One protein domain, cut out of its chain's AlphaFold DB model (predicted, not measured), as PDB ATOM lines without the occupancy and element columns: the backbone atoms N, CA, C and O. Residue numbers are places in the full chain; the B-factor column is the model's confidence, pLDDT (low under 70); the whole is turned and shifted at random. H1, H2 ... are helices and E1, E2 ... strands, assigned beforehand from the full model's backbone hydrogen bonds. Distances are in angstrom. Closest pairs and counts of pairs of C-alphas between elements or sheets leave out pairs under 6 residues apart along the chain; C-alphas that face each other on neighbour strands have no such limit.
ATOM      1  N   THR A 455     185.979 202.815 253.089       94.69
ATOM      2  CA  THR A 455     187.364 203.287 252.927       94.69
ATOM      3  C   THR A 455     188.220 202.780 254.086       94.69
ATOM      4  O   THR A 455     187.995 203.166 255.232       94.69
ATOM      5  N   GLU A 456     189.216 201.938 253.812       93.50
ATOM      6  CA  GLU A 456     190.256 201.622 254.800       93.50
ATOM      7  C   GLU A 456     191.087 202.890 255.068       93.50
ATOM      8  O   GLU A 456     191.697 203.457 254.158       93.50
ATOM      9  N   LEU A 457     191.083 203.363 256.312       94.25
ATOM     10  CA  LEU A 457     191.874 204.504 256.743       94.25
ATOM     11  C   LEU A 457     193.254 204.048 257.201       94.25
ATOM     12  O   LEU A 457     193.406 203.094 257.964       94.25
ATOM     13  N   LEU A 458     194.258 204.792 256.756       91.00
ATOM     14  CA  LEU A 458     195.660 204.587 257.092       91.00
ATOM     15  C   LEU A 458     196.111 205.729 258.020       91.00
ATOM     16  O   LEU A 458     195.500 206.798 257.983       91.00
ATOM     17  N   PRO A 459     197.178 205.577 258.828       91.38
ATOM     18  CA  PRO A 459     197.591 206.602 259.794       91.38
ATOM     19  C   PRO A 459     197.837 207.999 259.207       91.38
ATOM     20  O   PRO A 459     197.708 208.985 259.919       91.38
ATOM     21  N   PHE A 460     198.152 208.112 257.911       90.62
ATOM     22  CA  PHE A 460     198.344 209.407 257.246       90.62
ATOM     23  C   PHE A 460     197.039 210.121 256.845       90.62
ATOM     24  O   PHE A 460     197.097 211.297 256.506       90.62
ATOM     25  N   HIS A 461     195.876 209.459 256.910       93.25
ATOM     26  CA  HIS A 461     194.558 210.117 256.827       93.25
ATOM     27  C   HIS A 461     194.175 210.828 258.139       93.25
ATOM     28  O   HIS A 461     193.135 211.483 258.205       93.25
ATOM     29  N   TRP A 462     194.987 210.669 259.191       92.94
ATOM     30  CA  TRP A 462     194.748 211.219 260.518       92.94
ATOM     31  C   TRP A 462     195.740 212.333 260.830       92.94
ATOM     32  O   TRP A 462     196.958 212.141 260.838       92.94
ATOM     33  N   LYS A 463     195.209 213.511 261.138       92.56
ATOM     34  CA  LYS A 463     195.980 214.705 261.466       92.56
ATOM     35  C   LYS A 463     195.966 214.929 262.969       92.56
ATOM     36  O   LYS A 463     194.907 215.099 263.570       92.56
ATOM     37  N   GLN A 464     197.153 214.946 263.568       92.38
ATOM     38  CA  GLN A 464     197.317 215.280 264.978       92.38
ATOM     39  C   GLN A 464     197.020 216.775 265.204       92.38
ATOM     40  O   GLN A 464     197.567 217.630 264.505       92.38
ATOM     41  N   VAL A 465     196.173 217.083 266.184       91.38
ATOM     42  CA  VAL A 465     195.797 218.440 266.613       91.38
ATOM     43  C   VAL A 465     195.882 218.566 268.138       91.38
ATOM     44  O   VAL A 465     195.864 217.561 268.854       91.38
ATOM     45  N   GLY A 466     195.982 219.800 268.637       87.94
ATOM     46  CA  GLY A 466     196.218 220.077 270.055       87.94
ATOM     47  C   GLY A 466     197.679 219.877 270.481       87.94
ATOM     48  O   GLY A 466     198.539 219.466 269.699       87.94
ATOM     49  N   ASN A 467     197.983 220.214 271.737       87.62
ATOM     50  CA  ASN A 467     199.348 220.227 272.268       87.62
ATOM     51  C   ASN A 467     199.458 219.419 273.568       87.62
ATOM     52  O   ASN A 467     198.750 219.670 274.541       87.62
ATOM     53  N   GLY A 468     200.418 218.492 273.625       86.75
ATOM     54  CA  GLY A 468     200.720 217.741 274.845       86.75
ATOM     55  C   GLY A 468     199.622 216.737 275.205       86.75
ATOM     56  O   GLY A 468     199.424 215.762 274.486       86.75
ATOM     57  N   THR A 469     198.956 216.937 276.344       81.38
ATOM     58  CA  THR A 469     197.987 215.980 276.906       81.38
ATOM     59  C   THR A 469     196.629 215.980 276.207       81.38
ATOM     60  O   THR A 469     196.051 214.908 276.080       81.38
ATOM     61  N   ASP A 470     196.154 217.119 275.686       81.62
ATOM     62  CA  ASP A 470     194.955 217.189 274.824       81.62
ATOM     63  C   ASP A 470     195.347 217.014 273.342       81.62
ATOM     64  O   ASP A 470     194.992 217.802 272.471       81.62
ATOM     65  N   THR A 471     196.170 215.995 273.069       87.19
ATOM     66  CA  THR A 471     196.458 215.542 271.702       87.19
ATOM     67  C   THR A 471     195.261 214.753 271.182       87.19
ATOM     68  O   THR A 471     194.873 213.758 271.796       87.19
ATOM     69  N   ARG A 472     194.734 215.139 270.018       89.25
ATOM     70  CA  ARG A 472     193.657 214.434 269.304       89.25
ATOM     71  C   ARG A 472     194.049 214.175 267.852       89.25
ATOM     72  O   ARG A 472     194.987 214.785 267.343       89.25
ATOM     73  N   TYR A 473     193.320 213.291 267.187       91.94
ATOM     74  CA  TYR A 473     193.487 212.939 265.780       91.94
ATOM     75  C   TYR A 473     192.161 213.151 265.047       91.94
ATOM     76  O   TYR A 473     191.164 212.503 265.370       91.94
ATOM     77  N   VAL A 474     192.160 214.044 264.057       91.50
ATOM     78  CA  VAL A 474     191.016 214.304 263.164       91.50
ATOM     79  C   VAL A 474     191.225 213.646 261.805       91.50
ATOM     80  O   VAL A 474     192.366 213.432 261.392       91.50
ATOM     81  N   ILE A 475     190.132 213.329 261.109       92.31
ATOM     82  CA  ILE A 475     190.178 212.784 259.748       92.31
ATOM     83  C   ILE A 475     190.364 213.935 258.750       92.31
ATOM     84  O   ILE A 475     189.576 214.880 258.736       92.31
ATOM     85  N   ASP A 476     191.391 213.827 257.907       90.00
ATOM     86  CA  ASP A 476     191.751 214.784 256.851       90.00
ATOM     87  C   ASP A 476     192.060 213.988 255.560       90.00
ATOM     88  O   ASP A 476     193.208 213.826 255.140       90.00
ATOM     89  N   VAL A 477     191.023 213.387 254.956       86.50
ATOM     90  CA  VAL A 477     191.158 212.551 253.743       86.50
ATOM     91  C   VAL A 477     191.233 213.435 252.492       86.50
ATOM     92  O   VAL A 477     192.025 213.158 251.588       86.50
ATOM     93  N   ALA A 478     190.495 214.545 252.460       82.38
ATOM     94  CA  ALA A 478     190.490 215.512 251.369       82.38
ATOM     95  C   ALA A 478     191.893 216.050 251.021       82.38
ATOM     96  O   ALA A 478     192.246 216.094 249.838       82.38
ATOM     97  N   SER A 479     192.732 216.413 252.005       75.94
ATOM     98  CA  SER A 479     194.088 216.902 251.701       75.94
ATOM     99  C   SER A 479     195.004 215.810 251.149       75.94
ATOM    100  O   SER A 479     195.781 216.068 250.225       75.94
ATOM    101  N   THR A 480     194.896 214.581 251.660       71.06
ATOM    102  CA  THR A 480     195.750 213.468 251.219       71.06
ATOM    103  C   THR A 480     195.450 213.070 249.775       71.06
ATOM    104  O   THR A 480     196.389 212.958 248.979       71.06
ATOM    105  N   LEU A 481     194.169 212.986 249.392       72.00
ATOM    106  CA  LEU A 481     193.743 212.752 248.008       72.00
ATOM    107  C   LEU A 481     194.265 213.846 247.065       72.00
ATOM    108  O   LEU A 481     194.927 213.528 246.076       72.00
ATOM    109  N   ASN A 482     194.062 215.120 247.420       68.19
ATOM    110  CA  ASN A 482     194.526 216.263 246.626       68.19
ATOM    111  C   ASN A 482     196.060 216.332 246.500       68.19
ATOM    112  O   ASN A 482     196.574 216.796 245.484       68.19
ATOM    113  N   SER A 483     196.812 215.857 247.500       59.50
ATOM    114  CA  SER A 483     198.279 215.790 247.413       59.50
ATOM    115  C   SER A 483     198.797 214.653 246.522       59.50
ATOM    116  O   SER A 483     199.906 214.749 245.997       59.50
ATOM    117  N   THR A 484     198.008 213.588 246.347       53.31
ATOM    118  CA  THR A 484     198.451 212.339 245.703       53.31
ATOM    119  C   THR A 484     198.145 212.300 244.206       53.31
ATOM    120  O   THR A 484     198.908 211.701 243.448       53.31
ATOM    121  N   THR A 502     180.032 219.567 254.822       84.62
ATOM    122  CA  THR A 502     180.704 218.736 255.821       84.62
ATOM    123  C   THR A 502     180.522 217.252 255.513       84.62
ATOM    124  O   THR A 502     179.416 216.718 255.603       84.62
ATOM    125  N   GLN A 503     181.620 216.559 255.213       91.50
ATOM    126  CA  GLN A 503     181.608 215.112 255.044       91.50
ATOM    127  C   GLN A 503     181.567 214.407 256.406       91.50
ATOM    128  O   GLN A 503     182.482 214.531 257.221       91.50
ATOM    129  N   LEU A 504     180.540 213.587 256.615       93.31
ATOM    130  CA  LEU A 504     180.405 212.717 257.779       93.31
ATOM    131  C   LEU A 504     180.882 211.296 257.450       93.31
ATOM    132  O   LEU A 504     180.634 210.781 256.355       93.31
ATOM    133  N   TRP A 505     181.562 210.658 258.400       95.25
ATOM    134  CA  TRP A 505     182.107 209.308 258.276       95.25
ATOM    135  C   TRP A 505     181.578 208.390 259.377       95.25
ATOM    136  O   TRP A 505     181.761 208.651 260.565       95.25
ATOM    137  N   VAL A 506     180.993 207.262 258.980       95.12
ATOM    138  CA  VAL A 506     180.741 206.127 259.876       95.12
ATOM    139  C   VAL A 506     182.026 205.315 259.964       95.12
ATOM    140  O   VAL A 506     182.396 204.636 259.009       95.12
ATOM    141  N   LEU A 507     182.729 205.406 261.084       95.75
ATOM    142  CA  LEU A 507     184.028 204.781 261.295       95.75
ATOM    143  C   LEU A 507     183.892 203.487 262.100       95.75
ATOM    144  O   LEU A 507     183.497 203.518 263.267       95.75
ATOM    145  N   GLN A 508     184.299 202.361 261.513       95.19
ATOM    146  CA  GLN A 508     184.553 201.132 262.260       95.19
ATOM    147  C   GLN A 508     186.015 201.057 262.718       95.19
ATOM    148  O   GLN A 508     186.911 200.732 261.940       95.19
ATOM    149  N   LEU A 509     186.255 201.283 264.008       94.75
ATOM    150  CA  LEU A 509     187.510 200.889 264.644       94.75
ATOM    151  C   LEU A 509     187.516 199.369 264.798       94.75
ATOM    152  O   LEU A 509     186.552 198.782 265.303       94.75
ATOM    153  N   TYR A 510     188.581 198.709 264.359       94.19
ATOM    154  CA  TYR A 510     188.648 197.254 264.379       94.19
ATOM    155  C   TYR A 510     190.038 196.725 264.704       94.19
ATOM    156  O   TYR A 510     191.016 197.450 264.651       94.19
ATOM    157  N   SER A 511     190.141 195.433 265.010       91.38
ATOM    158  CA  SER A 511     191.428 194.738 265.051       91.38
ATOM    159  C   SER A 511     191.311 193.479 264.204       91.38
ATOM    160  O   SER A 511     190.404 192.677 264.432       91.38
ATOM    161  N   ALA A 512     192.209 193.273 263.233       85.69
ATOM    162  CA  ALA A 512     192.158 192.103 262.342       85.69
ATOM    163  C   ALA A 512     192.250 190.770 263.110       85.69
ATOM    164  O   ALA A 512     191.813 189.724 262.626       85.69
ATOM    165  N   ARG A 513     192.761 190.807 264.349       82.94
ATOM    166  CA  ARG A 513     192.830 189.674 265.281       82.94
ATOM    167  C   ARG A 513     191.464 189.314 265.882       82.94
ATOM    168  O   ARG A 513     191.247 188.139 266.183       82.94
ATOM    169  N   CYS A 514     190.527 190.260 265.983       86.81
ATOM    170  CA  CYS A 514     189.204 190.042 266.565       86.81
ATOM    171  C   CYS A 514     188.282 189.215 265.653       86.81
ATOM    172  O   CYS A 514     188.015 189.567 264.503       86.81
ATOM    173  N   GLY A 515     187.739 188.118 266.190       83.62
ATOM    174  CA  GLY A 515     186.783 187.263 265.478       83.62
ATOM    175  C   GLY A 515     185.443 187.946 265.182       83.62
ATOM    176  O   GLY A 515     184.835 187.646 264.160       83.62
ATOM    177  N   MET A 516     185.010 188.890 266.029       84.94
ATOM    178  CA  MET A 516     183.763 189.635 265.817       84.94
ATOM    179  C   MET A 516     183.854 190.532 264.584       84.94
ATOM    180  O   MET A 516     182.955 190.481 263.750       84.94
ATOM    181  N   THR A 517     184.959 191.267 264.399       89.50
ATOM    182  CA  THR A 517     185.151 192.120 263.215       89.50
ATOM    183  C   THR A 517     185.022 191.308 261.929       89.50
ATOM    184  O   THR A 517     184.213 191.649 261.067       89.50
ATOM    185  N   ARG A 518     185.739 190.177 261.848       86.44
ATOM    186  CA  ARG A 518     185.729 189.238 260.708       86.44
ATOM    187  C   ARG A 518     184.395 188.490 260.511       86.44
ATOM    188  O   ARG A 518     184.321 187.586 259.688       86.44
ATOM    189  N   SER A 519     183.368 188.814 261.299       84.69
ATOM    190  CA  SER A 519     181.987 188.336 261.132       84.69
ATOM    191  C   SER A 519     181.001 189.449 260.749       84.69
ATOM    192  O   SER A 519     179.820 189.176 260.544       84.69
ATOM    193  N   THR A 520     181.476 190.698 260.665       88.75
ATOM    194  CA  THR A 520     180.667 191.908 260.427       88.75
ATOM    195  C   THR A 520     181.184 192.793 259.293       88.75
ATOM    196  O   THR A 520     180.545 193.785 258.952       88.75
ATOM    197  N   ASP A 521     182.304 192.426 258.677       89.50
ATOM    198  CA  ASP A 521     182.885 193.078 257.501       89.50
ATOM    199  C   ASP A 521     181.884 193.168 256.334       89.50
ATOM    200  O   ASP A 521     181.604 194.256 255.829       89.50
ATOM    201  N   GLY A 522     181.238 192.052 255.989       88.25
ATOM    202  CA  GLY A 522     180.183 192.001 254.972       88.25
ATOM    203  C   GLY A 522     178.884 192.720 255.363       88.25
ATOM    204  O   GLY A 522     178.092 193.057 254.483       88.25
ATOM    205  N   PHE A 523     178.648 192.989 256.654       93.44
ATOM    206  CA  PHE A 523     177.535 193.847 257.081       93.44
ATOM    207  C   PHE A 523     177.889 195.329 256.930       93.44
ATOM    208  O   PHE A 523     177.044 196.095 256.469       93.44
ATOM    209  N   LEU A 524     179.132 195.718 257.242       94.38
ATOM    210  CA  LEU A 524     179.618 197.084 257.041       94.38
ATOM    211  C   LEU A 524     179.682 197.442 255.548       94.38
ATOM    212  O   LEU A 524     179.218 198.516 255.184       94.38
ATOM    213  N   ASP A 525     180.166 196.550 254.675       94.06
ATOM    214  CA  ASP A 525     180.175 196.772 253.215       94.06
ATOM    215  C   ASP A 525     178.754 196.936 252.646       94.06
ATOM    216  O   ASP A 525     178.486 197.870 251.885       94.06
ATOM    217  N   LEU A 526     177.810 196.093 253.081       93.94
ATOM    218  CA  LEU A 526     176.409 196.177 252.660       93.94
ATOM    219  C   LEU A 526     175.711 197.444 253.185       93.94
ATOM    220  O   LEU A 526     174.941 198.062 252.447       93.94
ATOM    221  N   ALA A 527     175.998 197.862 254.420       95.31
ATOM    222  CA  ALA A 527     175.507 199.124 254.967       95.31
ATOM    223  C   ALA A 527     176.127 200.327 254.239       95.31
ATOM    224  O   ALA A 527     175.405 201.231 253.833       95.31
ATOM    225  N   ALA A 528     177.435 200.307 253.975       96.25
ATOM    226  CA  ALA A 528     178.143 201.341 253.224       96.25
ATOM    227  C   ALA A 528     177.628 201.489 251.788       96.25
ATOM    228  O   ALA A 528     177.485 202.603 251.282       96.25
ATOM    229  N   ARG A 529     177.269 200.374 251.141       95.56
ATOM    230  CA  ARG A 529     176.613 200.381 249.830       95.56
ATOM    231  C   ARG A 529     175.257 201.091 249.852       95.56
ATOM    232  O   ARG A 529     174.894 201.699 248.848       95.56
ATOM    233  N   HIS A 530     174.518 201.003 250.958       95.81
ATOM    234  CA  HIS A 530     173.260 201.727 251.143       95.81
ATOM    235  C   HIS A 530     173.517 203.197 251.497       95.81
ATOM    236  O   HIS A 530     172.985 204.082 250.836       95.81
ATOM    237  N   LEU A 531     174.401 203.461 252.462       95.12
ATOM    238  CA  LEU A 531     174.758 204.807 252.922       95.12
ATOM    239  C   LEU A 531     175.371 205.682 251.827       95.12
ATOM    240  O   LEU A 531     175.165 206.886 251.854       95.12
ATOM    241  N   LYS A 532     175.985 205.094 250.792       93.69
ATOM    242  CA  LYS A 532     176.386 205.810 249.570       93.69
ATOM    243  C   LYS A 532     175.223 206.515 248.834       93.69
ATOM    244  O   LYS A 532     175.489 207.382 248.006       93.69
ATOM    245  N   LYS A 533     173.956 206.161 249.097       92.81
ATOM    246  CA  LYS A 533     172.779 206.909 248.613       92.81
ATOM    247  C   LYS A 533     172.472 208.172 249.429       92.81
ATOM    248  O   LYS A 533     171.754 209.029 248.933       92.81
ATOM    249  N   HIS A 534     172.953 208.267 250.667       91.69
ATOM    250  CA  HIS A 534     172.677 209.393 251.554       91.69
ATOM    251  C   HIS A 534     173.746 210.467 251.358       91.69
ATOM    252  O   HIS A 534     174.947 210.191 251.428       91.69
ATOM    253  N   GLU A 535     173.309 211.702 251.126       88.75
ATOM    254  CA  GLU A 535     174.208 212.831 250.908       88.75
ATOM    255  C   GLU A 535     175.149 213.033 252.103       88.75
ATOM    256  O   GLU A 535     174.736 213.041 253.266       88.75
ATOM    257  N   ASN A 536     176.437 213.189 251.793       90.88
ATOM    258  CA  ASN A 536     177.506 213.461 252.748       90.88
ATOM    259  C   ASN A 536     177.655 212.448 253.903       90.88
ATOM    260  O   ASN A 536     178.246 212.777 254.930       90.88
ATOM    261  N   ILE A 537     177.254 211.181 253.699       94.50
ATOM    262  CA  ILE A 537     177.664 210.040 254.539       94.50
ATOM    263  C   ILE A 537     178.614 209.116 253.760       94.50
ATOM    264  O   ILE A 537     178.261 208.545 252.728       94.50
ATOM    265  N   LYS A 538     179.827 208.919 254.282       95.75
ATOM    266  CA  LYS A 538     180.769 207.869 253.860       95.75
ATOM    267  C   LYS A 538     180.938 206.845 254.982       95.75
ATOM    268  O   LYS A 538     180.611 207.109 256.137       95.75
ATOM    269  N   VAL A 539     181.485 205.675 254.655       96.19
ATOM    270  CA  VAL A 539     181.852 204.652 255.645       96.19
ATOM    271  C   VAL A 539     183.347 204.378 255.560       96.19
ATOM    272  O   VAL A 539     183.917 204.267 254.473       96.19
ATOM    273  N   ALA A 540     183.978 204.280 256.721       96.56
ATOM    274  CA  ALA A 540     185.396 204.045 256.909       96.56
ATOM    275  C   ALA A 540     185.634 202.879 257.872       96.56
ATOM    276  O   ALA A 540     184.784 202.540 258.697       96.56
ATOM    277  N   ALA A 541     186.830 202.312 257.810       96.00
ATOM    278  CA  ALA A 541     187.335 201.399 258.820       96.00
ATOM    279  C   ALA A 541     188.794 201.728 259.145       96.00
ATOM    280  O   ALA A 541     189.519 202.197 258.273       96.00
ATOM    281  N   TYR A 542     189.231 201.495 260.380       95.62
ATOM    282  CA  TYR A 542     190.620 201.692 260.795       95.62
ATOM    283  C   TYR A 542     191.086 200.535 261.683       95.62
ATOM    284  O   TYR A 542     190.491 200.258 262.731       95.62
ATOM    285  N   GLY A 543     192.150 199.856 261.251       94.31
ATOM    286  CA  GLY A 543     192.738 198.718 261.951       94.31
ATOM    287  C   GLY A 543     193.646 199.124 263.115       94.31
ATOM    288  O   GLY A 543     194.855 199.277 262.940       94.31
ATOM    289  N   CYS A 544     193.075 199.216 264.314       93.19
ATOM    290  CA  CYS A 544     193.792 199.374 265.575       93.19
ATOM    291  C   CYS A 544     194.904 198.329 265.711       93.19
ATOM    292  O   CYS A 544     194.674 197.122 265.563       93.19
ATOM    293  N   GLY A 545     196.121 198.800 265.986       87.81
ATOM    294  CA  GLY A 545     197.282 197.932 266.174       87.81
ATOM    295  C   GLY A 545     197.809 197.254 264.904       87.81
ATOM    296  O   GLY A 545     198.748 196.470 265.012       87.81
ATOM    297  N   LEU A 546     197.273 197.549 263.710       85.94
ATOM    298  CA  LEU A 546     197.911 197.141 262.444       85.94
ATOM    299  C   LEU A 546     199.143 197.993 262.111       85.94
ATOM    300  O   LEU A 546     199.994 197.561 261.340       85.94
ATOM    301  N   TYR A 547     199.231 199.194 262.692       82.69
ATOM    302  CA  TYR A 547     200.229 200.214 262.359       82.69
ATOM    303  C   TYR A 547     201.237 200.495 263.487       82.69
ATOM    304  O   TYR A 547     202.007 201.448 263.399       82.69
ATOM    305  N   ASN A 548     201.234 199.678 264.546       82.19
ATOM    306  CA  ASN A 548     202.225 199.720 265.621       82.19
ATOM    307  C   ASN A 548     202.986 198.386 265.667       82.19
ATOM    308  O   ASN A 548     202.406 197.361 266.027       82.19
ATOM    309  N   ASP A 549     204.274 198.406 265.318       73.69
ATOM    310  CA  ASP A 549     205.141 197.219 265.331       73.69
ATOM    311  C   ASP A 549     205.341 196.651 266.754       73.69
ATOM    312  O   ASP A 549     205.428 195.434 266.932       73.69
ATOM    313  N   ASP A 550     205.374 197.526 267.767       82.25
ATOM    314  CA  ASP A 550     205.651 197.200 269.171       82.25
ATOM    315  C   ASP A 550     204.360 197.273 270.020       82.25
ATOM    316  O   ASP A 550     204.163 198.168 270.850       82.25
ATOM    317  N   LEU A 551     203.453 196.312 269.812       82.12
ATOM    318  CA  LEU A 551     202.314 196.077 270.710       82.12
ATOM    319  C   LEU A 551     202.773 195.360 271.998       82.12
ATOM    320  O   LEU A 551     203.427 194.319 271.897       82.12
ATOM    321  N   PRO A 552     202.426 195.853 273.204       87.56
ATOM    322  CA  PRO A 552     202.764 195.192 274.460       87.56
ATOM    323  C   PRO A 552     201.831 194.007 274.755       87.56
ATOM    324  O   PRO A 552     200.703 193.937 274.263       87.56
ATOM    325  N   ASP A 553     202.295 193.089 275.609       82.88
ATOM    326  CA  ASP A 553     201.597 191.836 275.940       82.88
ATOM    327  C   ASP A 553     200.190 192.038 276.548       82.88
ATOM    328  O   ASP A 553     199.351 191.140 276.467       82.88
ATOM    329  N   ASP A 554     199.911 193.195 277.158       87.88
ATOM    330  CA  ASP A 554     198.612 193.547 277.746       87.88
ATOM    331  C   ASP A 554     197.639 194.242 276.771       87.88
ATOM    332  O   ASP A 554     196.459 194.389 277.096       87.88
ATOM    333  N   ASP A 555     198.082 194.588 275.556       87.88
ATOM    334  CA  ASP A 555     197.265 195.203 274.501       87.88
ATOM    335  C   ASP A 555     197.430 194.489 273.146       87.88
ATOM    336  O   ASP A 555     197.760 195.076 272.113       87.88
ATOM    337  N   VAL A 556     197.149 193.183 273.140       83.75
ATOM    338  CA  VAL A 556     197.240 192.290 271.965       83.75
ATOM    339  C   VAL A 556     196.385 192.753 270.766       83.75
ATOM    340  O   VAL A 556     196.625 192.316 269.635       83.75
ATOM    341  N   LEU A 557     195.397 193.632 270.989       85.81
ATOM    342  CA  LEU A 557     194.531 194.221 269.958       85.81
ATOM    343  C   LEU A 557     194.945 195.643 269.530       85.81
ATOM    344  O   LEU A 557     194.418 196.125 268.530       85.81
ATOM    345  N   GLY A 558     195.860 196.295 270.254       86.62
ATOM    346  CA  GLY A 558     196.346 197.651 269.986       86.62
ATOM    347  C   GLY A 558     195.379 198.786 270.314       86.62
ATOM    348  O   GLY A 558     195.530 199.876 269.777       86.62
ATOM    349  N   LEU A 559     194.377 198.569 271.165       89.19
ATOM    350  CA  LEU A 559     193.281 199.524 271.396       89.19
ATOM    351  C   LEU A 559     193.627 200.646 272.384       89.19
ATOM    352  O   LEU A 559     192.997 201.699 272.377       89.19
ATOM    353  N   THR A 560     194.638 200.441 273.225       89.94
ATOM    354  CA  THR A 560     195.113 201.414 274.227       89.94
ATOM    355  C   THR A 560     196.467 202.036 273.874       89.94
ATOM    356  O   THR A 560     196.883 203.021 274.498       89.94
ATOM    357  N   THR A 561     197.149 201.459 272.882       91.94
ATOM    358  CA  THR A 561     198.505 201.807 272.437       91.94
ATOM    359  C   THR A 561     198.538 202.453 271.057       91.94
ATOM    360  O   THR A 561     199.343 203.362 270.862       91.94
ATOM    361  N   ASP A 562     197.642 202.080 270.136       92.69
ATOM    362  CA  ASP A 562     197.383 202.872 268.933       92.69
ATOM    363  C   ASP A 562     196.750 204.215 269.353       92.69
ATOM    364  O   ASP A 562     195.677 204.217 269.966       92.69
ATOM    365  N   PRO A 563     197.388 205.367 269.077       92.56
ATOM    366  CA  PRO A 563     196.920 206.651 269.588       92.56
ATOM    367  C   PRO A 563     195.608 207.112 268.930       92.56
ATOM    368  O   PRO A 563     194.860 207.861 269.558       92.56
ATOM    369  N   ILE A 564     195.307 206.635 267.716       93.38
ATOM    370  CA  ILE A 564     194.075 206.942 266.981       93.38
ATOM    371  C   ILE A 564     192.907 206.134 267.547       93.38
ATOM    372  O   ILE A 564     191.825 206.686 267.709       93.38
ATOM    373  N   CYS A 565     193.103 204.867 267.927       93.25
ATOM    374  CA  CYS A 565     192.040 204.108 268.603       93.25
ATOM    375  C   CYS A 565     191.865 204.518 270.072       93.25
ATOM    376  O   CYS A 565     190.740 204.612 270.562       93.25
ATOM    377  N   LYS A 566     192.964 204.847 270.761       91.81
ATOM    378  CA  LYS A 566     192.961 205.219 272.181       91.81
ATOM    379  C   LYS A 566     192.087 206.434 272.500       91.81
ATOM    380  O   LYS A 566     191.445 206.438 273.549       91.81
ATOM    381  N   GLN A 567     192.054 207.456 271.639       90.75
ATOM    382  CA  GLN A 567     191.273 208.680 271.899       90.75
ATOM    383  C   GLN A 567     189.760 208.423 272.025       90.75
ATOM    384  O   GLN A 567     189.082 209.119 272.777       90.75
ATOM    385  N   PHE A 568     189.251 207.375 271.368       88.38
ATOM    386  CA  PHE A 568     187.851 206.950 271.445       88.38
ATOM    387  C   PHE A 568     187.514 206.183 272.742       88.38
ATOM    388  O   PHE A 568     186.353 205.891 273.017       88.38
ATOM    389  N   GLY A 569     188.512 205.848 273.570       85.19
ATOM    390  CA  GLY A 569     188.344 205.377 274.952       85.19
ATOM    391  C   GLY A 569     187.757 203.971 275.156       85.19
ATOM    392  O   GLY A 569     187.705 203.505 276.295       85.19
ATOM    393  N   ARG A 570     187.331 203.273 274.095       81.88
ATOM    394  CA  ARG A 570     186.741 201.921 274.161       81.88
ATOM    395  C   ARG A 570     187.793 200.817 274.009       81.88
ATOM    396  O   ARG A 570     188.891 201.051 273.509       81.88
ATOM    397  N   ARG A 571     187.473 199.608 274.486       85.69
ATOM    398  CA  ARG A 571     188.388 198.439 274.496       85.69
ATOM    399  C   ARG A 571     187.828 197.226 273.749       85.69
ATOM    400  O   ARG A 571     188.464 196.177 273.683       85.69
ATOM    401  N   GLU A 572     186.638 197.369 273.190       87.94
ATOM    402  CA  GLU A 572     185.932 196.404 272.370       87.94
ATOM    403  C   GLU A 572     186.284 196.590 270.883       87.94
ATOM    404  O   GLU A 572     186.545 197.701 270.429       87.94
ATOM    405  N   THR A 573     186.251 195.508 270.099       89.44
ATOM    406  CA  THR A 573     186.251 195.581 268.624       89.44
ATOM    407  C   THR A 573     185.269 194.570 268.022       89.44
ATOM    408  O   THR A 573     185.148 193.461 268.552       89.44
ATOM    409  N   PRO A 574     184.602 194.896 266.899       92.31
ATOM    410  CA  PRO A 574     184.602 196.199 266.229       92.31
ATOM    411  C   PRO A 574     183.837 197.248 267.050       92.31
ATOM    412  O   PRO A 574     182.945 196.898 267.820       92.31
ATOM    413  N   ASN A 575     184.175 198.521 266.866       90.06
ATOM    414  CA  ASN A 575     183.517 199.646 267.523       90.06
ATOM    415  C   ASN A 575     183.093 200.687 266.477       90.06
ATOM    416  O   ASN A 575     183.840 200.922 265.528       90.06
ATOM    417  N   LEU A 576     181.899 201.273 266.612       92.12
ATOM    418  CA  LEU A 576     181.303 202.154 265.598       92.12
ATOM    419  C   LEU A 576     181.120 203.582 266.111       92.12
ATOM    420  O   LEU A 576     180.381 203.821 267.064       92.12
ATOM    421  N   HIS A 577     181.739 204.523 265.406       92.44
ATOM    422  CA  HIS A 577     181.640 205.957 265.650       92.44
ATOM    423  C   HIS A 577     181.058 206.658 264.427       92.44
ATOM    424  O   HIS A 577     181.229 206.198 263.297       92.44
ATOM    425  N   VAL A 578     180.412 207.796 264.641       92.06
ATOM    426  CA  VAL A 578     180.165 208.789 263.600       92.06
ATOM    427  C   VAL A 578     181.024 210.002 263.924       92.06
ATOM    428  O   VAL A 578     180.913 210.588 265.001       92.06
ATOM    429  N   VAL A 579     181.904 210.334 262.983       92.62
ATOM    430  CA  VAL A 579     182.925 211.377 263.100       92.62
ATOM    431  C   VAL A 579     182.883 212.292 261.879       92.62
ATOM    432  O   VAL A 579     182.414 211.910 260.805       92.62
ATOM    433  N   VAL A 580     183.378 213.514 262.045       90.50
ATOM    434  CA  VAL A 580     183.360 214.559 261.015       90.50
ATOM    435  C   VAL A 580     184.726 214.669 260.341       90.50
ATOM    436  O   VAL A 580     185.757 214.673 261.014       90.50
ATOM    437  N   GLU A 581     184.744 214.775 259.011       89.69
ATOM    438  CA  GLU A 581     185.952 215.148 258.277       89.69
ATOM    439  C   GLU A 581     186.246 216.634 258.484       89.69
ATOM    440  O   GLU A 581     185.400 217.491 258.223       89.69
ATOM    441  N   THR A 582     187.457 216.951 258.935       82.50
ATOM    442  CA  THR A 582     187.948 218.332 258.954       82.50
ATOM    443  C   THR A 582     188.475 218.708 257.581       82.50
ATOM    444  O   THR A 582     189.275 217.962 257.011       82.50
ATOM    445  N   LEU A 583     188.075 219.866 257.059       78.50
ATOM    446  CA  LEU A 583     188.550 220.331 255.762       78.50
ATOM    447  C   LEU A 583     189.859 221.112 255.925       78.50
ATOM    448  O   LEU A 583     190.094 221.830 256.900       78.50
ATOM    449  N   SER A 584     190.751 220.967 254.946       68.19
ATOM    450  CA  SER A 584     192.081 221.577 254.971       68.19
ATOM    451  C   SER A 584     192.014 223.091 254.726       68.19
ATOM    452  O   SER A 584     192.257 223.573 253.618       68.19
ATOM    453  N   GLY A 585     191.668 223.828 255.780       73.81
ATOM    454  CA  GLY A 585     191.428 225.273 255.798       73.81
ATOM    455  C   GLY A 585     190.791 225.755 257.109       73.81
ATOM    456  O   GLY A 585     190.957 226.924 257.452       73.81
ATOM    457  N   ASP A 586     190.135 224.850 257.845       78.12
ATOM    458  CA  ASP A 586     189.545 225.083 259.169       78.12
ATOM    459  C   ASP A 586     190.565 225.648 260.178       78.12
ATOM    460  O   ASP A 586     191.740 225.259 260.189       78.12
ATOM    461  N   ASP A 587     190.114 226.547 261.061       86.38
ATOM    462  CA  ASP A 587     190.948 227.073 262.144       86.38
ATOM    463  C   ASP A 587     191.117 226.052 263.286       86.38
ATOM    464  O   ASP A 587     190.355 225.094 263.415       86.38
ATOM    465  N   GLU A 588     192.127 226.236 264.143       84.69
ATOM    466  CA  GLU A 588     192.427 225.273 265.217       84.69
ATOM    467  C   GLU A 588     191.239 225.081 266.182       84.69
ATOM    468  O   GLU A 588     191.044 223.979 266.696       84.69
ATOM    469  N   LYS A 589     190.383 226.102 266.368       81.69
ATOM    470  CA  LYS A 589     189.158 225.987 267.174       81.69
ATOM    471  C   LYS A 589     188.113 225.088 266.499       81.69
ATOM    472  O   LYS A 589     187.546 224.232 267.175       81.69
ATOM    473  N   THR A 590     187.896 225.233 265.192       81.25
ATOM    474  CA  THR A 590     186.991 224.389 264.388       81.25
ATOM    475  C   THR A 590     187.504 222.951 264.319       81.25
ATOM    476  O   THR A 590     186.747 222.024 264.599       81.25
ATOM    477  N   LEU A 591     188.807 222.752 264.082       82.94
ATOM    478  CA  LEU A 591     189.453 221.433 264.134       82.94
ATOM    479  C   LEU A 591     189.235 220.748 265.494       82.94
ATOM    480  O   LEU A 591     188.861 219.579 265.535       82.94
ATOM    481  N   ILE A 592     189.415 221.472 266.605       78.19
ATOM    482  CA  ILE A 592     189.186 220.951 267.964       78.19
ATOM    483  C   ILE A 592     187.691 220.715 268.250       78.19
ATOM    484  O   ILE A 592     187.364 219.795 268.997       78.19
ATOM    485  N   SER A 593     186.783 221.503 267.668       74.69
ATOM    486  CA  SER A 593     185.330 221.287 267.771       74.69
ATOM    487  C   SER A 593     184.916 219.988 267.073       74.69
ATOM    488  O   SER A 593     184.293 219.119 267.681       74.69
ATOM    489  N   ASN A 594     185.377 219.784 265.838       76.81
ATOM    490  CA  ASN A 594     185.130 218.559 265.079       76.81
ATOM    491  C   ASN A 594     185.798 217.346 265.772       76.81
ATOM    492  O   ASN A 594     185.199 216.276 265.848       76.81
ATOM    493  N   ALA A 595     186.970 217.531 266.402       71.69
ATOM    494  CA  ALA A 595     187.644 216.541 267.263       71.69
ATOM    495  C   ALA A 595     186.956 216.262 268.622       71.69
ATOM    496  O   ALA A 595     187.461 215.469 269.427       71.69
ATOM    497  N   LYS A 596     185.852 216.951 268.930       68.50
ATOM    498  CA  LYS A 596     184.992 216.695 270.098       68.50
ATOM    499  C   LYS A 596     183.667 216.036 269.712       68.50
ATOM    500  O   LYS A 596     182.974 215.553 270.605       68.50
ATOM    501  N   PHE A 597     183.323 215.979 268.425       69.25
ATOM    502  CA  PHE A 597     182.126 215.291 267.959       69.25
ATOM    503  C   PHE A 597     182.389 213.786 267.796       69.25
ATOM    504  O   PHE A 597     182.819 213.317 266.743       69.25
ATOM    505  N   ASP A 598     182.120 213.033 268.864       61.50
ATOM    506  CA  ASP A 598     182.060 211.568 268.852       61.50
ATOM    507  C   ASP A 598     180.604 211.118 269.049       61.50
ATOM    508  O   ASP A 598     180.136 210.919 270.175       61.50
ATOM    509  N   TYR A 599     179.848 210.988 267.952       62.53
ATOM    510  CA  TYR A 599     178.511 210.403 268.028       62.53
ATOM    511  C   TYR A 599     178.627 208.878 268.051       62.53
ATOM    512  O   TYR A 599     178.775 208.217 267.020       62.53
ATOM    513  N   PHE A 600     178.591 208.318 269.260       67.25
ATOM    514  CA  PHE A 600     178.935 206.922 269.505       67.25
ATOM    515  C   PHE A 600     177.716 205.982 269.567       67.25
ATOM    516  O   PHE A 600     176.866 206.102 270.470       67.25
ATOM    517  N   TYR A 601     177.669 204.982 268.671       55.75
ATOM    518  CA  TYR A 601     176.720 203.870 268.791       55.75
ATOM    519  C   TYR A 601     177.102 203.010 269.987       55.75
ATOM    520  O   TYR A 601     178.281 202.792 270.234       55.75
ATOM    521  N   ALA A 602     176.126 202.506 270.741       48.69
ATOM    522  CA  ALA A 602     176.414 201.758 271.960       48.69
ATOM    523  C   ALA A 602     177.403 200.602 271.702       48.69
ATOM    524  O   ALA A 602     177.136 199.739 270.864       48.69
ATOM    525  N   ALA A 603     178.510 200.578 272.462       49.91
ATOM    526  CA  ALA A 603     179.463 199.469 272.482       49.91
ATOM    527  C   ALA A 603     178.678 198.163 272.636       49.91
ATOM    528  O   ALA A 603     177.971 197.989 273.631       49.91
ATOM    529  N   VAL A 604     178.746 197.295 271.621       51.28
ATOM    530  CA  VAL A 604     177.822 196.163 271.460       51.28
ATOM    531  C   VAL A 604     177.835 195.305 272.730       51.28
ATOM    532  O   VAL A 604     178.838 194.625 272.972       51.28
ATOM    533  N   PRO A 605     176.761 195.304 273.554       52.62
ATOM    534  CA  PRO A 605     176.792 194.669 274.863       52.62
ATOM    535  C   PRO A 605     177.133 193.193 274.704       52.62
ATOM    536  O   PRO A 605     176.469 192.488 273.940       52.62
ATOM    537  N   ALA A 606     178.216 192.778 275.370       52.06
ATOM    538  CA  ALA A 606     179.043 191.633 274.989       52.06
ATOM    539  C   ALA A 606     178.230 190.408 274.519       52.06
ATOM    540  O   ALA A 606     177.711 189.636 275.325       52.06
ATOM    541  N   GLY A 607     178.135 190.246 273.192       55.44
ATOM    542  CA  GLY A 607     177.412 189.157 272.526       55.44
ATOM    543  C   GLY A 607     176.293 189.569 271.555       55.44
ATOM    544  O   GLY A 607     175.914 188.746 270.722       55.44
ATOM    545  N   ASN A 608     175.770 190.803 271.584       72.31
ATOM    546  CA  ASN A 608     174.624 191.188 270.738       72.31
ATOM    547  C   ASN A 608     174.996 191.692 269.322       72.31
ATOM    548  O   ASN A 608     174.699 192.829 268.953       72.31
ATOM    549  N   SER A 609     175.584 190.839 268.481       76.81
ATOM    550  CA  SER A 609     175.985 191.198 267.102       76.81
ATOM    551  C   SER A 609     174.861 191.716 266.187       76.81
ATOM    552  O   SER A 609     175.159 192.253 265.123       76.81
ATOM    553  N   THR A 610     173.585 191.612 266.581       81.25
ATOM    554  CA  THR A 610     172.442 192.142 265.811       81.25
ATOM    555  C   THR A 610     172.478 193.665 265.644       81.25
ATOM    556  O   THR A 610     171.988 194.182 264.645       81.25
ATOM    557  N   GLN A 611     173.134 194.381 266.563       79.75
ATOM    558  CA  GLN A 611     173.400 195.822 266.459       79.75
ATOM    559  C   GLN A 611     174.368 196.195 265.324       79.75
ATOM    560  O   GLN A 611     174.409 197.347 264.914       79.75
ATOM    561  N   LEU A 612     175.121 195.229 264.790       85.44
ATOM    562  CA  LEU A 612     176.018 195.414 263.646       85.44
ATOM    563  C   LEU A 612     175.384 194.928 262.331       85.44
ATOM    564  O   LEU A 612     176.082 194.769 261.330       85.44
ATOM    565  N   TYR A 613     174.075 194.652 262.318       91.56
ATOM    566  CA  TYR A 613     173.343 194.372 261.084       91.56
ATOM    567  C   TYR A 613     173.145 195.659 260.263       91.56
ATOM    568  O   TYR A 613     173.074 196.743 260.843       91.56
ATOM    569  N   PRO A 614     172.996 195.568 258.924       93.06
ATOM    570  CA  PRO A 614     172.992 196.753 258.069       93.06
ATOM    571  C   PRO A 614     171.927 197.799 258.407       93.06
ATOM    572  O   PRO A 614     172.252 198.975 258.374       93.06
ATOM    573  N   GLY A 615     170.701 197.392 258.765       92.56
ATOM    574  CA  GLY A 615     169.619 198.314 259.153       92.56
ATOM    575  C   GLY A 615     170.003 199.199 260.346       92.56
ATOM    576  O   GLY A 615     170.240 200.381 260.136       92.56
ATOM    577  N   PRO A 616     170.222 198.629 261.548       91.75
ATOM    578  CA  PRO A 616     170.678 199.380 262.722       91.75
ATOM    579  C   PRO A 616     171.935 200.241 262.503       91.75
ATOM    580  O   PRO A 616     172.090 201.272 263.155       91.75
ATOM    581  N   LEU A 617     172.825 199.844 261.584       90.81
ATOM    582  CA  LEU A 617     174.014 200.617 261.207       90.81
ATOM    583  C   LEU A 617     173.666 201.817 260.303       90.81
ATOM    584  O   LEU A 617     174.208 202.903 260.501       90.81
ATOM    585  N   ILE A 618     172.738 201.649 259.356       93.31
ATOM    586  CA  ILE A 618     172.163 202.745 258.558       93.31
ATOM    587  C   ILE A 618     171.410 203.714 259.476       93.31
ATOM    588  O   ILE A 618     171.666 204.915 259.423       93.31
ATOM    589  N   ASP A 619     170.564 203.199 260.372       90.38
ATOM    590  CA  ASP A 619     169.808 203.993 261.348       90.38
ATOM    591  C   ASP A 619     170.757 204.809 262.238       90.38
ATOM    592  O   ASP A 619     170.550 206.002 262.455       90.38
ATOM    593  N   PHE A 620     171.838 204.193 262.729       90.31
ATOM    594  CA  PHE A 620     172.889 204.874 263.485       90.31
ATOM    595  C   PHE A 620     173.551 205.998 262.680       90.31
ATOM    596  O   PHE A 620     173.680 207.113 263.183       90.31
ATOM    597  N   ALA A 621     173.947 205.726 261.437       92.44
ATOM    598  CA  ALA A 621     174.619 206.691 260.575       92.44
ATOM    599  C   ALA A 621     173.730 207.896 260.235       92.44
ATOM    600  O   ALA A 621     174.165 209.045 260.341       92.44
ATOM    601  N   VAL A 622     172.469 207.638 259.878       91.69
ATOM    602  CA  VAL A 622     171.468 208.669 259.580       91.69
ATOM    603  C   VAL A 622     171.154 209.488 260.830       91.69
ATOM    604  O   VAL A 622     171.112 210.713 260.746       91.69
ATOM    605  N   ASN A 623     171.006 208.862 262.001       88.75
ATOM    606  CA  ASN A 623     170.802 209.595 263.252       88.75
ATOM    607  C   ASN A 623     172.048 210.388 263.676       88.75
ATOM    608  O   ASN A 623     171.909 211.511 264.149       88.75
ATOM    609  N   GLY A 624     173.257 209.879 263.426       90.06
ATOM    610  CA  GLY A 624     174.498 210.629 263.626       90.06
ATOM    611  C   GLY A 624     174.594 211.861 262.727       90.06
ATOM    612  O   GLY A 624     174.987 212.925 263.205       90.06
ATOM    613  N   LYS A 625     174.136 211.764 261.471       91.31
ATOM    614  CA  LYS A 625     173.973 212.933 260.595       91.31
ATOM    615  C   LYS A 625     172.897 213.888 261.117       91.31
ATOM    616  O   LYS A 625     173.196 215.064 261.273       91.31
ATOM    617  N   LYS A 626     171.703 213.402 261.490       89.75
ATOM    618  CA  LYS A 626     170.644 214.225 262.116       89.75
ATOM    619  C   LYS A 626     171.160 214.956 263.374       89.75
ATOM    620  O   LYS A 626     170.772 216.095 263.608       89.75
TER     621      LYS A 626
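This is residues 455 to 484 and 502 to 626 of the 907 residues of the protein "Hypothetical protein" of Chaetoceros debilis (UniProt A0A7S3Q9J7). A strongly twisted sheet of three strands, E4, E3 and E5, makes the core, with helices H2 and H6 covering one of its faces. Near the last residue of E5 lies a small second part, the hairpin E1 and E2 with H4 packed on it, while H1 follows E2 and lies far from the core. Two long links have no named element: residues 544 to 562 loop out at one side between E4 and H3, and residues 595 to 608 run from H4 past E5, where residues 599 to 600 pair with residues 577 to 578, to the short helix H5. The printed part has 155 residues, under half of them in named elements, in the order E1, E2, H1, E3, H2, E4, H3, E5, H4, H5, H6; the core sheet has the order E4, E3, E5 and is mixed, and the class is mixed, helices and strands. The whole is compact, with a radius of gyration of the C-alphas of 15.1 A and spans of 42 by 41 by 28 A.

Residues 455 to 456 pair in parallel with residues 540 to 541 of E4, residues 537 to 543. E1, residues 462 to 465, and E2, residues 472 to 475, form an antiparallel hairpin, with N 463 and O 474 at 2.9 A. After a tight link, H1, residues 477 to 484, touches no helix. E3, residues 504 to 510, is the inner strand of the larger sheet. It is parallel to E4, with N 506 and O 538 at 2.9 A, and antiparallel to E5, residues 575 to 580, with N 505 and O 579 at 2.8 A. E3, H2 and E4 make a strand-helix-strand unit, two parallel neighbour strands with a helix between, whose crossover is right-handed. H2, residues 521 to 531, is on the sheet at a height of 9.3 A, over E4 and along the strands, at 4 degrees to E4 on the local plane. H3, residues 563 to 566, only grazes the sheet with residues 564 to 565. H4, residues 588 to 594, is only just not on this sheet, with 4 pairs of C-alphas within 10 A; its closest C-alphas to E2 are Leu 591 and Val 474, 7.4 A apart. H5, residues 609 to 612, is close to but not clearly touching H2; their closest C-alphas, of Leu 612 and Phe 523, are 6.9 A apart. H6, residues 614 to 626, is on the same face as H2, two layers with the sheet, at a height of 9.2 A. It is over E3 and, only just, E5, on which 3 of its C-alphas fall. H2 and H6 touch, closest at the C-alphas of Ala 527 and Pro 614, 4.6 A, at a steep tilt of 47 degrees, the same way. In H1, H2, H4 and H6 every O i to N i+4 pair is within hydrogen-bond range; H3 and H5 are too short for one.

E1 begins at C-alpha 462, (194.748, 211.219, 260.518), and E2 ends at C-alpha 475, (190.178, 212.784, 259.748). E3 is 18.7 A long, H2 15.0 A, E4 20.3 A, E5 16.3 A and H6 18.1 A. H6 ends at C-alpha 626, (170.644, 214.225, 262.116).

The C-alphas of Glu 535 and Asp 553, the two farthest apart, are 42.6 A apart. Residues 485 to 501 are not printed, and C-alphas 484 and 502 are 21.4 A apart across this cut. The links from E4 to H3 and from H4 to H5 are long; in the latter, residues 599 to 600 pair antiparallel with residues 577 to 578 of E5. The mean pLDDT of the printed part is 85.4; residues 482 to 484, residue 584 and residues 596 to 607 are under 70.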